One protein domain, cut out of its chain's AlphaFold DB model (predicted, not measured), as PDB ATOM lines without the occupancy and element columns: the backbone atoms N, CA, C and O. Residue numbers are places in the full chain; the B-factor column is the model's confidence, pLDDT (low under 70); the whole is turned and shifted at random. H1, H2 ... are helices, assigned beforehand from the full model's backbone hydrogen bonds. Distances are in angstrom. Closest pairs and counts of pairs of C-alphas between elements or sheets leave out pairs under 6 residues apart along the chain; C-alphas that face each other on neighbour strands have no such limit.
ATOM      1  N   ALA A  18      61.020 102.684 128.123       85.25
ATOM      2  CA  ALA A  18      60.449 103.195 126.874       85.25
ATOM      3  C   ALA A  18      58.914 103.067 126.832       85.25
ATOM      4  O   ALA A  18      58.209 104.030 126.538       85.25
ATOM      5  N   MET A  19      58.355 101.914 127.216       85.25
ATOM      6  CA  MET A  19      56.893 101.748 127.309       85.25
ATOM      7  C   MET A  19      56.261 102.604 128.415       85.25
ATOM      8  O   MET A  19      55.087 102.966 128.320       85.25
ATOM      9  N   ARG A  20      57.027 102.959 129.452       85.88
ATOM     10  CA  ARG A  20      56.581 103.847 130.532       85.88
ATOM     11  C   ARG A  20      56.531 105.309 130.087       85.88
ATOM     12  O   ARG A  20      55.572 106.002 130.417       85.88
ATOM     13  N   GLU A  21      57.514 105.744 129.306       87.88
ATOM     14  CA  GLU A  21      57.555 107.059 128.653       87.88
ATOM     15  C   GLU A  21      56.430 107.205 127.622       87.88
ATOM     16  O   GLU A  21      55.702 108.193 127.646       87.88
ATOM     17  N   LEU A  22      56.211 106.184 126.785       87.19
ATOM     18  CA  LEU A  22      55.144 106.165 125.777       87.19
ATOM     19  C   LEU A  22      53.732 106.133 126.370       87.19
ATOM     20  O   LEU A  22      52.786 106.591 125.729       87.19
ATOM     21  N   ARG A  23      53.568 105.615 127.593       89.19
ATOM     22  CA  ARG A  23      52.328 105.783 128.356       89.19
ATOM     23  C   ARG A  23      52.199 107.198 128.935       89.19
ATOM     24  O   ARG A  23      51.085 107.717 129.030       89.19
ATOM     25  N   GLY A  24      53.311 107.798 129.357       89.44
ATOM     26  CA  GLY A  24      53.348 109.112 129.990       89.44
ATOM     27  C   GLY A  24      52.388 109.206 131.180       89.44
ATOM     28  O   GLY A  24      52.387 108.355 132.078       89.44
ATOM     29  N   ASN A  25      51.535 110.231 131.156       88.75
ATOM     30  CA  ASN A  25      50.576 110.533 132.224       88.75
ATOM     31  C   ASN A  25      49.306 109.659 132.206       88.75
ATOM     32  O   ASN A  25      48.513 109.736 133.142       88.75
ATOM     33  N   LEU A  26      49.090 108.829 131.178       88.06
ATOM     34  CA  LEU A  26      47.915 107.955 131.106       88.06
ATOM     35  C   LEU A  26      47.997 106.850 132.165       88.06
ATOM     36  O   LEU A  26      49.064 106.272 132.395       88.06
ATOM     37  N   SER A  27      46.873 106.467 132.768       88.19
ATOM     38  CA  SER A  27      46.841 105.280 133.624       88.19
ATOM     39  C   SER A  27      47.071 104.000 132.798       88.19
ATOM     40  O   SER A  27      46.735 103.946 131.608       88.19
ATOM     41  N   PRO A  28      47.560 102.900 133.407       81.81
ATOM     42  CA  PRO A  28      47.708 101.616 132.713       81.81
ATOM     43  C   PRO A  28      46.405 101.079 132.094       81.81
ATOM     44  O   PRO A  28      46.443 100.313 131.132       81.81
ATOM     45  N   ARG A  29      45.235 101.489 132.612       70.12
ATOM     46  CA  ARG A  29      43.917 101.125 132.064       70.12
ATOM     47  C   ARG A  29      43.567 101.935 130.815       70.12
ATOM     48  O   ARG A  29      43.013 101.368 129.872       70.12
ATOM     49  N   GLU A  30      43.874 103.228 130.792       84.12
ATOM     50  CA  GLU A  30      43.654 104.091 129.624       84.12
ATOM     51  C   GLU A  30      44.602 103.711 128.490       84.12
ATOM     52  O   GLU A  30      44.154 103.487 127.368       84.12
ATOM     53  N   PHE A  31      45.879 103.480 128.799       87.94
ATOM     54  CA  PHE A  31      46.857 102.989 127.830       87.94
ATOM     55  C   PHE A  31      46.454 101.639 127.223       87.94
ATOM     56  O   PHE A  31      46.412 101.498 126.004       87.94
ATOM     57  N   ALA A  32      46.028 100.670 128.045       85.12
ATOM     58  CA  ALA A  32      45.466  99.415 127.540       85.12
ATOM     59  C   ALA A  32      44.228  99.633 126.645       85.12
ATOM     60  O   ALA A  32      43.956  98.829 125.757       85.12
ATOM     61  N   THR A  33      43.469 100.712 126.858       86.44
ATOM     62  CA  THR A  33      42.305 101.064 126.032       86.44
ATOM     63  C   THR A  33      42.721 101.645 124.680       86.44
ATOM     64  O   THR A  33      42.133 101.252 123.675       86.44
ATOM     65  N   LEU A  34      43.772 102.470 124.626       90.31
ATOM     66  CA  LEU A  34      44.382 102.916 123.367       90.31
ATOM     67  C   LEU A  34      44.971 101.742 122.572       90.31
ATOM     68  O   LEU A  34      44.699 101.626 121.384       90.31
ATOM     69  N   VAL A  35      45.676 100.815 123.229       87.81
ATOM     70  CA  VAL A  35      46.213  99.602 122.580       87.81
ATOM     71  C   VAL A  35      45.089  98.744 121.983       87.81
ATOM     72  O   VAL A  35      45.190  98.307 120.842       87.81
ATOM     73  N   ARG A  36      43.974  98.539 122.705       86.75
ATOM     74  CA  ARG A  36      42.799  97.823 122.164       86.75
ATOM     75  C   ARG A  36      42.076  98.589 121.051       86.75
ATOM     76  O   ARG A  36      41.404  97.954 120.244       86.75
ATOM     77  N   ARG A  37      42.161  99.922 121.017       89.38
ATOM     78  CA  ARG A  37      41.613 100.747 119.932       89.38
ATOM     79  C   ARG A  37      42.457 100.592 118.667       89.38
ATOM     80  O   ARG A  37      41.913 100.167 117.656       89.38
ATOM     81  N   ALA A  38      43.764 100.821 118.767       87.75
ATOM     82  CA  ALA A  38      44.707 100.660 117.661       87.75
ATOM     83  C   ALA A  38      44.679  99.241 117.073       87.75
ATOM     84  O   ALA A  38      44.778  99.064 115.867       87.75
ATOM     85  N   ALA A  39      44.469  98.219 117.909       81.69
ATOM     86  CA  ALA A  39      44.303  96.850 117.431       81.69
ATOM     87  C   ALA A  39      43.068  96.666 116.534       81.69
ATOM     88  O   ALA A  39      43.165  96.032 115.490       81.69
ATOM     89  N   ARG A  40      41.931  97.290 116.873       86.31
ATOM     90  CA  ARG A  40      40.729  97.272 116.019       86.31
ATOM     91  C   ARG A  40      40.941  98.015 114.703       86.31
ATOM     92  O   ARG A  40      40.392  97.592 113.697       86.31
ATOM     93  N   GLU A  41      41.733  99.087 114.714       85.50
ATOM     94  CA  GLU A  41      42.064  99.879 113.519       85.50
ATOM     95  C   GLU A  41      42.870  99.060 112.483       85.50
ATOM     96  O   GLU A  41      42.755  99.323 111.290       85.50
ATOM     97  N   ILE A  42      43.588  98.007 112.909       82.44
ATOM     98  CA  ILE A  42      44.284  97.041 112.027       82.44
ATOM     99  C   ILE A  42      43.623  95.656 111.931       82.44
ATOM    100  O   ILE A  42      44.223  94.739 111.375       82.44
ATOM    101  N   GLY A  43      42.416  95.472 112.475       78.25
ATOM    102  CA  GLY A  43      41.716  94.180 112.444       78.25
ATOM    103  C   GLY A  43      42.307  93.085 113.349       78.25
ATOM    104  O   GLY A  43      42.033  91.913 113.138       78.25
ATOM    105  N   GLU A  44      43.102  93.443 114.362       72.69
ATOM    106  CA  GLU A  44      43.743  92.511 115.298       72.69
ATOM    107  C   GLU A  44      42.970  92.382 116.619       72.69
ATOM    108  O   GLU A  44      42.710  93.381 117.302       72.69
ATOM    109  N   HIS A  45      42.686  91.157 117.071       74.00
ATOM    110  CA  HIS A  45      42.089  90.950 118.390       74.00
ATOM    111  C   HIS A  45      43.140  90.790 119.505       74.00
ATOM    112  O   HIS A  45      43.772  89.747 119.673       74.00
ATOM    113  N   VAL A  46      43.301  91.826 120.342       73.88
ATOM    114  CA  VAL A  46      44.159  91.766 121.543       73.88
ATOM    115  C   VAL A  46      43.404  92.073 122.836       73.88
ATOM    116  O   VAL A  46      42.753  93.105 122.998       73.88
ATOM    117  N   SER A  47      43.567  91.197 123.824       74.75
ATOM    118  CA  SER A  47      42.986  91.295 125.170       74.75
ATOM    119  C   SER A  47      43.843  92.123 126.147       74.75
ATOM    120  O   SER A  47      44.000  91.766 127.314       74.75
ATOM    121  N   CYS A  48      44.413  93.242 125.682       71.19
ATOM    122  CA  CYS A  48      45.301  94.082 126.494       71.19
ATOM    123  C   CYS A  48      44.566  94.650 127.723       71.19
ATOM    124  O   CYS A  48      43.503  95.258 127.580       71.19
ATOM    125  N   ASP A  49      45.135  94.511 128.923       76.12
ATOM    126  CA  ASP A  49      44.589  95.060 130.169       76.12
ATOM    127  C   ASP A  49      45.663  95.777 131.013       76.12
ATOM    128  O   ASP A  49      46.856  95.754 130.709       76.12
ATOM    129  N   ALA A  50      45.245  96.426 132.103       72.50
ATOM    130  CA  ALA A  50      46.153  97.167 132.982       72.50
ATOM    131  C   ALA A  50      47.238  96.280 133.637       72.50
ATOM    132  O   ALA A  50      48.306  96.779 133.989       72.50
ATOM    133  N   ARG A  51      46.991  94.969 133.795       66.44
ATOM    134  CA  ARG A  51      47.966  94.007 134.337       66.44
ATOM    135  C   ARG A  51      48.975  93.584 133.272       66.44
ATOM    136  O   ARG A  51      50.146  93.400 133.582       66.44
ATOM    137  N   TYR A  52      48.550  93.436 132.020       77.06
ATOM    138  CA  TYR A  52      49.427  93.215 130.876       77.06
ATOM    139  C   TYR A  52      50.388  94.394 130.700       77.06
ATOM    140  O   TYR A  52      51.596  94.180 130.654       77.06
ATOM    141  N   VAL A  53      49.868  95.627 130.718       83.06
ATOM    142  CA  VAL A  53      50.675  96.859 130.670       83.06
ATOM    143  C   VAL A  53      51.675  96.917 131.831       83.06
ATOM    144  O   VAL A  53      52.863  97.112 131.596       83.06
ATOM    145  N   GLY A  54      51.242  96.621 133.063       77.62
ATOM    146  CA  GLY A  54      52.145  96.545 134.219       77.62
ATOM    147  C   GLY A  54      53.280  95.520 134.065       77.62
ATOM    148  O   GLY A  54      54.414  95.813 134.428       77.62
ATOM    149  N   ARG A  55      53.013  94.346 133.473       77.25
ATOM    150  CA  ARG A  55      54.035  93.314 133.196       77.25
ATOM    151  C   ARG A  55      54.969  93.665 132.035       77.25
ATOM    152  O   ARG A  55      56.108  93.201 132.009       77.25
ATOM    153  N   VAL A  56      54.503  94.469 131.078       84.31
ATOM    154  CA  VAL A  56      55.353  95.068 130.039       84.31
ATOM    155  C   VAL A  56      56.301  96.089 130.671       84.31
ATOM    156  O   VAL A  56      57.511  95.949 130.522       84.31
ATOM    157  N   GLU A  57      55.785  97.049 131.445       86.88
ATOM    158  CA  GLU A  57      56.594  98.069 132.139       86.88
ATOM    159  C   GLU A  57      57.576  97.466 133.154       86.88
ATOM    160  O   GLU A  57      58.710  97.925 133.261       86.88
ATOM    161  N   ALA A  58      57.192  96.401 133.862       77.00
ATOM    162  CA  ALA A  58      58.076  95.676 134.777       77.00
ATOM    163  C   ALA A  58      59.148  94.819 134.067       77.00
ATOM    164  O   ALA A  58      59.974  94.201 134.734       77.00
ATOM    165  N   GLY A  59      59.137  94.737 132.730       77.56
ATOM    166  CA  GLY A  59      60.099  93.942 131.961       77.56
ATOM    167  C   GLY A  59      59.889  92.424 132.035       77.56
ATOM    168  O   GLY A  59      60.728  91.660 131.554       77.56
ATOM    169  N   GLU A  60      58.779  91.948 132.612       78.50
ATOM    170  CA  GLU A  60      58.439  90.518 132.633       78.50
ATOM    171  C   GLU A  60      58.189  89.994 131.208       78.50
ATOM    172  O   GLU A  60      58.617  88.893 130.846       78.50
ATOM    173  N   ILE A  61      57.529  90.811 130.379       78.00
ATOM    174  CA  ILE A  61      57.217  90.513 128.977       78.00
ATOM    175  C   ILE A  61      58.327  91.082 128.087       78.00
ATOM    176  O   ILE A  61      58.207  92.150 127.496       78.00
ATOM    177  N   ARG A  62      59.429  90.333 127.977       75.88
ATOM    178  CA  ARG A  62      60.596  90.718 127.158       75.88
ATOM    179  C   ARG A  62      60.369  90.602 125.647       75.88
ATOM    180  O   ARG A  62      61.084  91.236 124.888       75.88
ATOM    181  N   CYS A  63      59.409  89.789 125.206       78.06
ATOM    182  CA  CYS A  63      59.060  89.605 123.795       78.06
ATOM    183  C   CYS A  63      57.539  89.356 123.695       78.06
ATOM    184  O   CYS A  63      57.087  88.272 124.075       78.06
ATOM    185  N   PRO A  64      56.733  90.347 123.261       78.25
ATOM    186  CA  PRO A  64      55.286  90.204 123.099       78.25
ATOM    187  C   PRO A  64      54.912  89.173 122.025       78.25
ATOM    188  O   PRO A  64      55.716  88.862 121.145       78.25
ATOM    189  N   ASN A  65      53.673  88.671 122.054       77.44
ATOM    190  CA  ASN A  65      53.145  87.827 120.975       77.44
ATOM    191  C   ASN A  65      52.972  88.638 119.670       77.44
ATOM    192  O   ASN A  65      52.833  89.860 119.722       77.44
ATOM    193  N   TYR A  66      52.952  87.979 118.508       81.12
ATOM    194  CA  TYR A  66      52.942  88.633 117.194       81.12
ATOM    195  C   TYR A  66      51.778  89.610 116.980       81.12
ATOM    196  O   TYR A  66      52.018  90.678 116.427       81.12
ATOM    197  N   ALA A  67      50.573  89.314 117.478       75.12
ATOM    198  CA  ALA A  67      49.448  90.255 117.438       75.12
ATOM    199  C   ALA A  67      49.808  91.593 118.117       75.12
ATOM    200  O   ALA A  67      49.781  92.648 117.492       75.12
ATOM    201  N   TYR A  68      50.310  91.550 119.359       80.75
ATOM    202  CA  TYR A  68      50.796  92.742 120.069       80.75
ATOM    203  C   TYR A  68      51.962  93.434 119.345       80.75
ATOM    204  O   TYR A  68      52.037  94.658 119.355       80.75
ATOM    205  N   GLN A  69      52.855  92.687 118.686       85.31
ATOM    206  CA  GLN A  69      53.928  93.282 117.879       85.31
ATOM    207  C   GLN A  69      53.391  94.072 116.675       85.31
ATOM    208  O   GLN A  69      53.952  95.117 116.351       85.31
ATOM    209  N   ARG A  70      52.323  93.596 116.018       81.00
ATOM    210  CA  ARG A  70      51.656  94.313 114.918       81.00
ATOM    211  C   ARG A  70      50.942  95.563 115.431       81.00
ATOM    212  O   ARG A  70      51.176  96.639 114.893       81.00
ATOM    213  N   VAL A  71      50.204  95.453 116.539       87.00
ATOM    214  CA  VAL A  71      49.554  96.601 117.202       87.00
ATOM    215  C   VAL A  71      50.570  97.677 117.595       87.00
ATOM    216  O   VAL A  71      50.374  98.844 117.278       87.00
ATOM    217  N   PHE A  72      51.690  97.310 118.227       89.31
ATOM    218  CA  PHE A  72      52.703  98.290 118.633       89.31
ATOM    219  C   PHE A  72      53.420  98.953 117.448       89.31
ATOM    220  O   PHE A  72      53.704 100.145 117.518       89.31
ATOM    221  N   ARG A  73      53.658  98.228 116.345       88.50
ATOM    222  CA  ARG A  73      54.176  98.824 115.098       88.50
ATOM    223  C   ARG A  73      53.172  99.756 114.425       88.50
ATOM    224  O   ARG A  73      53.585 100.730 113.820       88.50
ATOM    225  N   HIS A  74      51.874  99.481 114.531       88.56
ATOM    226  CA  HIS A  74      50.848 100.387 114.019       88.56
ATOM    227  C   HIS A  74      50.729 101.663 114.864       88.56
ATOM    228  O   HIS A  74      50.623 102.754 114.316       88.56
ATOM    229  N   MET A  75      50.806 101.545 116.195       88.12
ATOM    230  CA  MET A  75      50.780 102.700 117.103       88.12
ATOM    231  C   MET A  75      52.016 103.600 116.974       88.12
ATOM    232  O   MET A  75      51.909 104.810 117.168       88.12
ATOM    233  N   TRP A  76      53.180 103.022 116.661       90.44
ATOM    234  CA  TRP A  76      54.437 103.749 116.474       90.44
ATOM    235  C   TRP A  76      55.183 103.232 115.232       90.44
ATOM    236  O   TRP A  76      56.138 102.468 115.382       90.44
ATOM    237  N   PRO A  77      54.785 103.644 114.011       83.75
ATOM    238  CA  PRO A  77      55.416 103.174 112.772       83.75
ATOM    239  C   PRO A  77      56.908 103.529 112.699       83.75
ATOM    240  O   PRO A  77      57.708 102.734 112.214       83.75
ATOM    241  N   GLU A  78      57.293 104.668 113.283       80.19
ATOM    242  CA  GLU A  78      58.675 105.163 113.366       80.19
ATOM    243  C   GLU A  78      59.535 104.476 114.450       80.19
ATOM    244  O   GLU A  78      60.683 104.867 114.668       80.19
ATOM    245  N   LYS A  79      59.003 103.499 115.202       83.69
ATOM    246  CA  LYS A  79      59.731 102.821 116.292       83.69
ATOM    247  C   LYS A  79      59.779 101.314 116.077       83.69
ATOM    248  O   LYS A  79      58.757 100.637 115.974       83.69
ATOM    249  N   SER A  80      60.983 100.748 116.088       84.31
ATOM    250  CA  SER A  80      61.148  99.299 116.099       84.31
ATOM    251  C   SER A  80      60.778  98.722 117.470       84.31
ATOM    252  O   SER A  80      60.785  99.404 118.493       84.31
ATOM    253  N   LEU A  81      60.518  97.413 117.528       80.25
ATOM    254  CA  LEU A  81      60.244  96.727 118.800       80.25
ATOM    255  C   LEU A  81      61.406  96.849 119.807       80.25
ATOM    256  O   LEU A  81      61.159  96.767 121.007       80.25
ATOM    257  N   ALA A  82      62.643  97.055 119.337       81.69
ATOM    258  CA  ALA A  82      63.799  97.284 120.201       81.69
ATOM    259  C   ALA A  82      63.761  98.681 120.844       81.69
ATOM    260  O   ALA A  82      64.028  98.804 122.037       81.69
ATOM    261  N   ASP A  83      63.332  99.701 120.095       82.56
ATOM    262  CA  ASP A  83      63.159 101.080 120.587       82.56
ATOM    263  C   ASP A  83      61.989 101.194 121.578       82.56
ATOM    264  O   ASP A  83      61.959 102.079 122.427       82.56
ATOM    265  N   LEU A  84      61.041 100.254 121.504       82.75
ATOM    266  CA  LEU A  84      59.981 100.035 122.494       82.75
ATOM    267  C   LEU A  84      60.445  99.184 123.698       82.75
ATOM    268  O   LEU A  84      59.617  98.725 124.484       82.75
ATOM    269  N   GLY A  85      61.746  98.912 123.841       80.38
ATOM    270  CA  GLY A  85      62.322  98.166 124.963       80.38
ATOM    271  C   GLY A  85      62.079  96.649 124.948       80.38
ATOM    272  O   GLY A  85      62.271  95.994 125.975       80.38
ATOM    273  N   PHE A  86      61.658  96.059 123.822       84.06
ATOM    274  CA  PHE A  86      61.486  94.608 123.696       84.06
ATOM    275  C   PHE A  86      62.716  93.923 123.088       84.06
ATOM    276  O   PHE A  86      63.305  94.366 122.104       84.06
ATOM    277  N   ALA A  87      63.073  92.765 123.636       75.19
ATOM    278  CA  ALA A  87      64.161  91.943 123.132       75.19
ATOM    279  C   ALA A  87      63.758  91.216 121.837       75.19
ATOM    280  O   ALA A  87      62.701  90.579 121.747       75.19
ATOM    281  N   ALA A  88      64.647  91.248 120.840       64.38
ATOM    282  CA  ALA A  88      64.486  90.487 119.607       64.38
ATOM    283  C   ALA A  88      64.326  88.983 119.902       64.38
ATOM    284  O   ALA A  88      65.062  88.403 120.696       64.38
ATOM    285  N   ARG A  89      63.397  88.301 119.218       56.62
ATOM    286  CA  ARG A  89      63.050  86.896 119.529       56.62
ATOM    287  C   ARG A  89      64.259  85.941 119.485       56.62
ATOM    288  O   ARG A  89      64.316  84.991 120.262       56.62
ATOM    289  N   LYS A  90      65.257  86.243 118.641       52.31
ATOM    290  CA  LYS A  90      66.540  85.523 118.537       52.31
ATOM    291  C   LYS A  90      67.385  85.594 119.825       52.31
ATOM    292  O   LYS A  90      68.004  84.596 120.183       52.31
ATOM    293  N   THR A  91      67.385  86.715 120.554       54.88
ATOM    294  CA  THR A  91      68.144  86.852 121.816       54.88
ATOM    295  C   THR A  91      67.420  86.231 123.011       54.88
ATOM    296  O   THR A  91      68.067  85.823 123.966       54.88
ATOM    297  N   VAL A  92      66.091  86.077 122.948       50.81
ATOM    298  CA  VAL A  92      65.309  85.394 123.997       50.81
ATOM    299  C   VAL A  92      65.437  83.864 123.919       50.81
ATOM    300  O   VAL A  92      65.383  83.207 124.959       50.81
ATOM    301  N   LEU A  93      65.656  83.292 122.726       44.44
ATOM    302  CA  LEU A  93      65.993  81.866 122.572       44.44
ATOM    303  C   LEU A  93      67.453  81.547 122.950       44.44
ATOM    304  O   LEU A  93      67.719  80.451 123.446       44.44
ATOM    305  N   ARG A  94      68.401  82.481 122.763       38.47
ATOM    306  CA  ARG A  94      69.798  82.310 123.206       38.47
ATOM    307  C   ARG A  94      69.875  82.456 124.731       38.47
ATOM    308  O   ARG A  94      70.051  83.545 125.270       38.47
TER     309      ARG A  94
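What this domain is: This is residues 18 to 94 of the 398 residues of an uncharacterized protein of Kitasatospora cheerisanensis KCTC 2395 (UniProt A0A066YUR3). The longest helix, H2, makes one side of the body, and two helices cross it at different places along its length, each about perpendicular to it: H3 with residues 28 to 32 of H2, and H4 with residues 35 to 39 of H2, while H3 and H4 stay apart from each other and point in different directions. H1 lies at the same end of H2 as H3, the link of residues 42 to 49 runs back along H2, and H5 lies far from H2 at the last printed residues. The printed part has 77 residues with five named helices, in the order H1, H2, H3, H4, H5, and no named strand; its class is all helix. It is compact, with a radius of gyration of the C-alphas of 11.8 A and spans of 34 by 25 by 23 A.

Where its parts are: H1, residues 18 to 23, begins with C-alpha 18 at (60.449, 103.195, 126.874). H2, residues 28 to 41, is 20.1 A from first to last C-alpha, and its C-alpha 41 is at (42.064, 99.879, 113.519). H3, residues 50 to 57, measures 10.5 A, and H4, residues 66 to 75, measures 14.2 A. H5, residues 89 to 93, ends with C-alpha 93 at (65.993, 81.866, 122.572).

How they stand to each other: H1 is close to H2 but not clearly touching, with the C-alphas of Arg 23 and Phe 31 closest at 6.2 A. H1 and H3 only just touch, with 3 pairs of C-alphas within 8 A; the closest, those of Arg 20 and Glu 57, are 6.0 A apart. They run opposite ways at a shallow tilt of 33 degrees, only just short of steep. H2 touches H3 with residues 28 to 32 alone, about perpendicular at 87 degrees; the C-alphas of Arg 29 and Ala 50 are closest, at 4.6 A. H2 touches H4 with residues 35 to 39 alone, also at 87 degrees; the closest C-alphas, those of Ala 39 and Val 71, are 5.3 A apart. The helix packing is mostly crossed, only just: of 3 touching pairs, 1 is at a shallow tilt. H3 and H4 are apart, and H5 touches no helix. In H1, H2, H3, H4 and H5 every backbone O i to N i+4 pair is within hydrogen-bond range.

The domain as a whole: The two C-alphas farthest apart are those of Asn 25 and Arg 94, at 35.3 A. The printed part has no cut. The link from H1 to H2 is tight, those from H2 to H3 and from H3 to H4 are short, and the one from H4 to H5, residues 76 to 88, is long. The mean pLDDT of the printed part is 79.4; residue 51 and residues 88 to 94 are under 70.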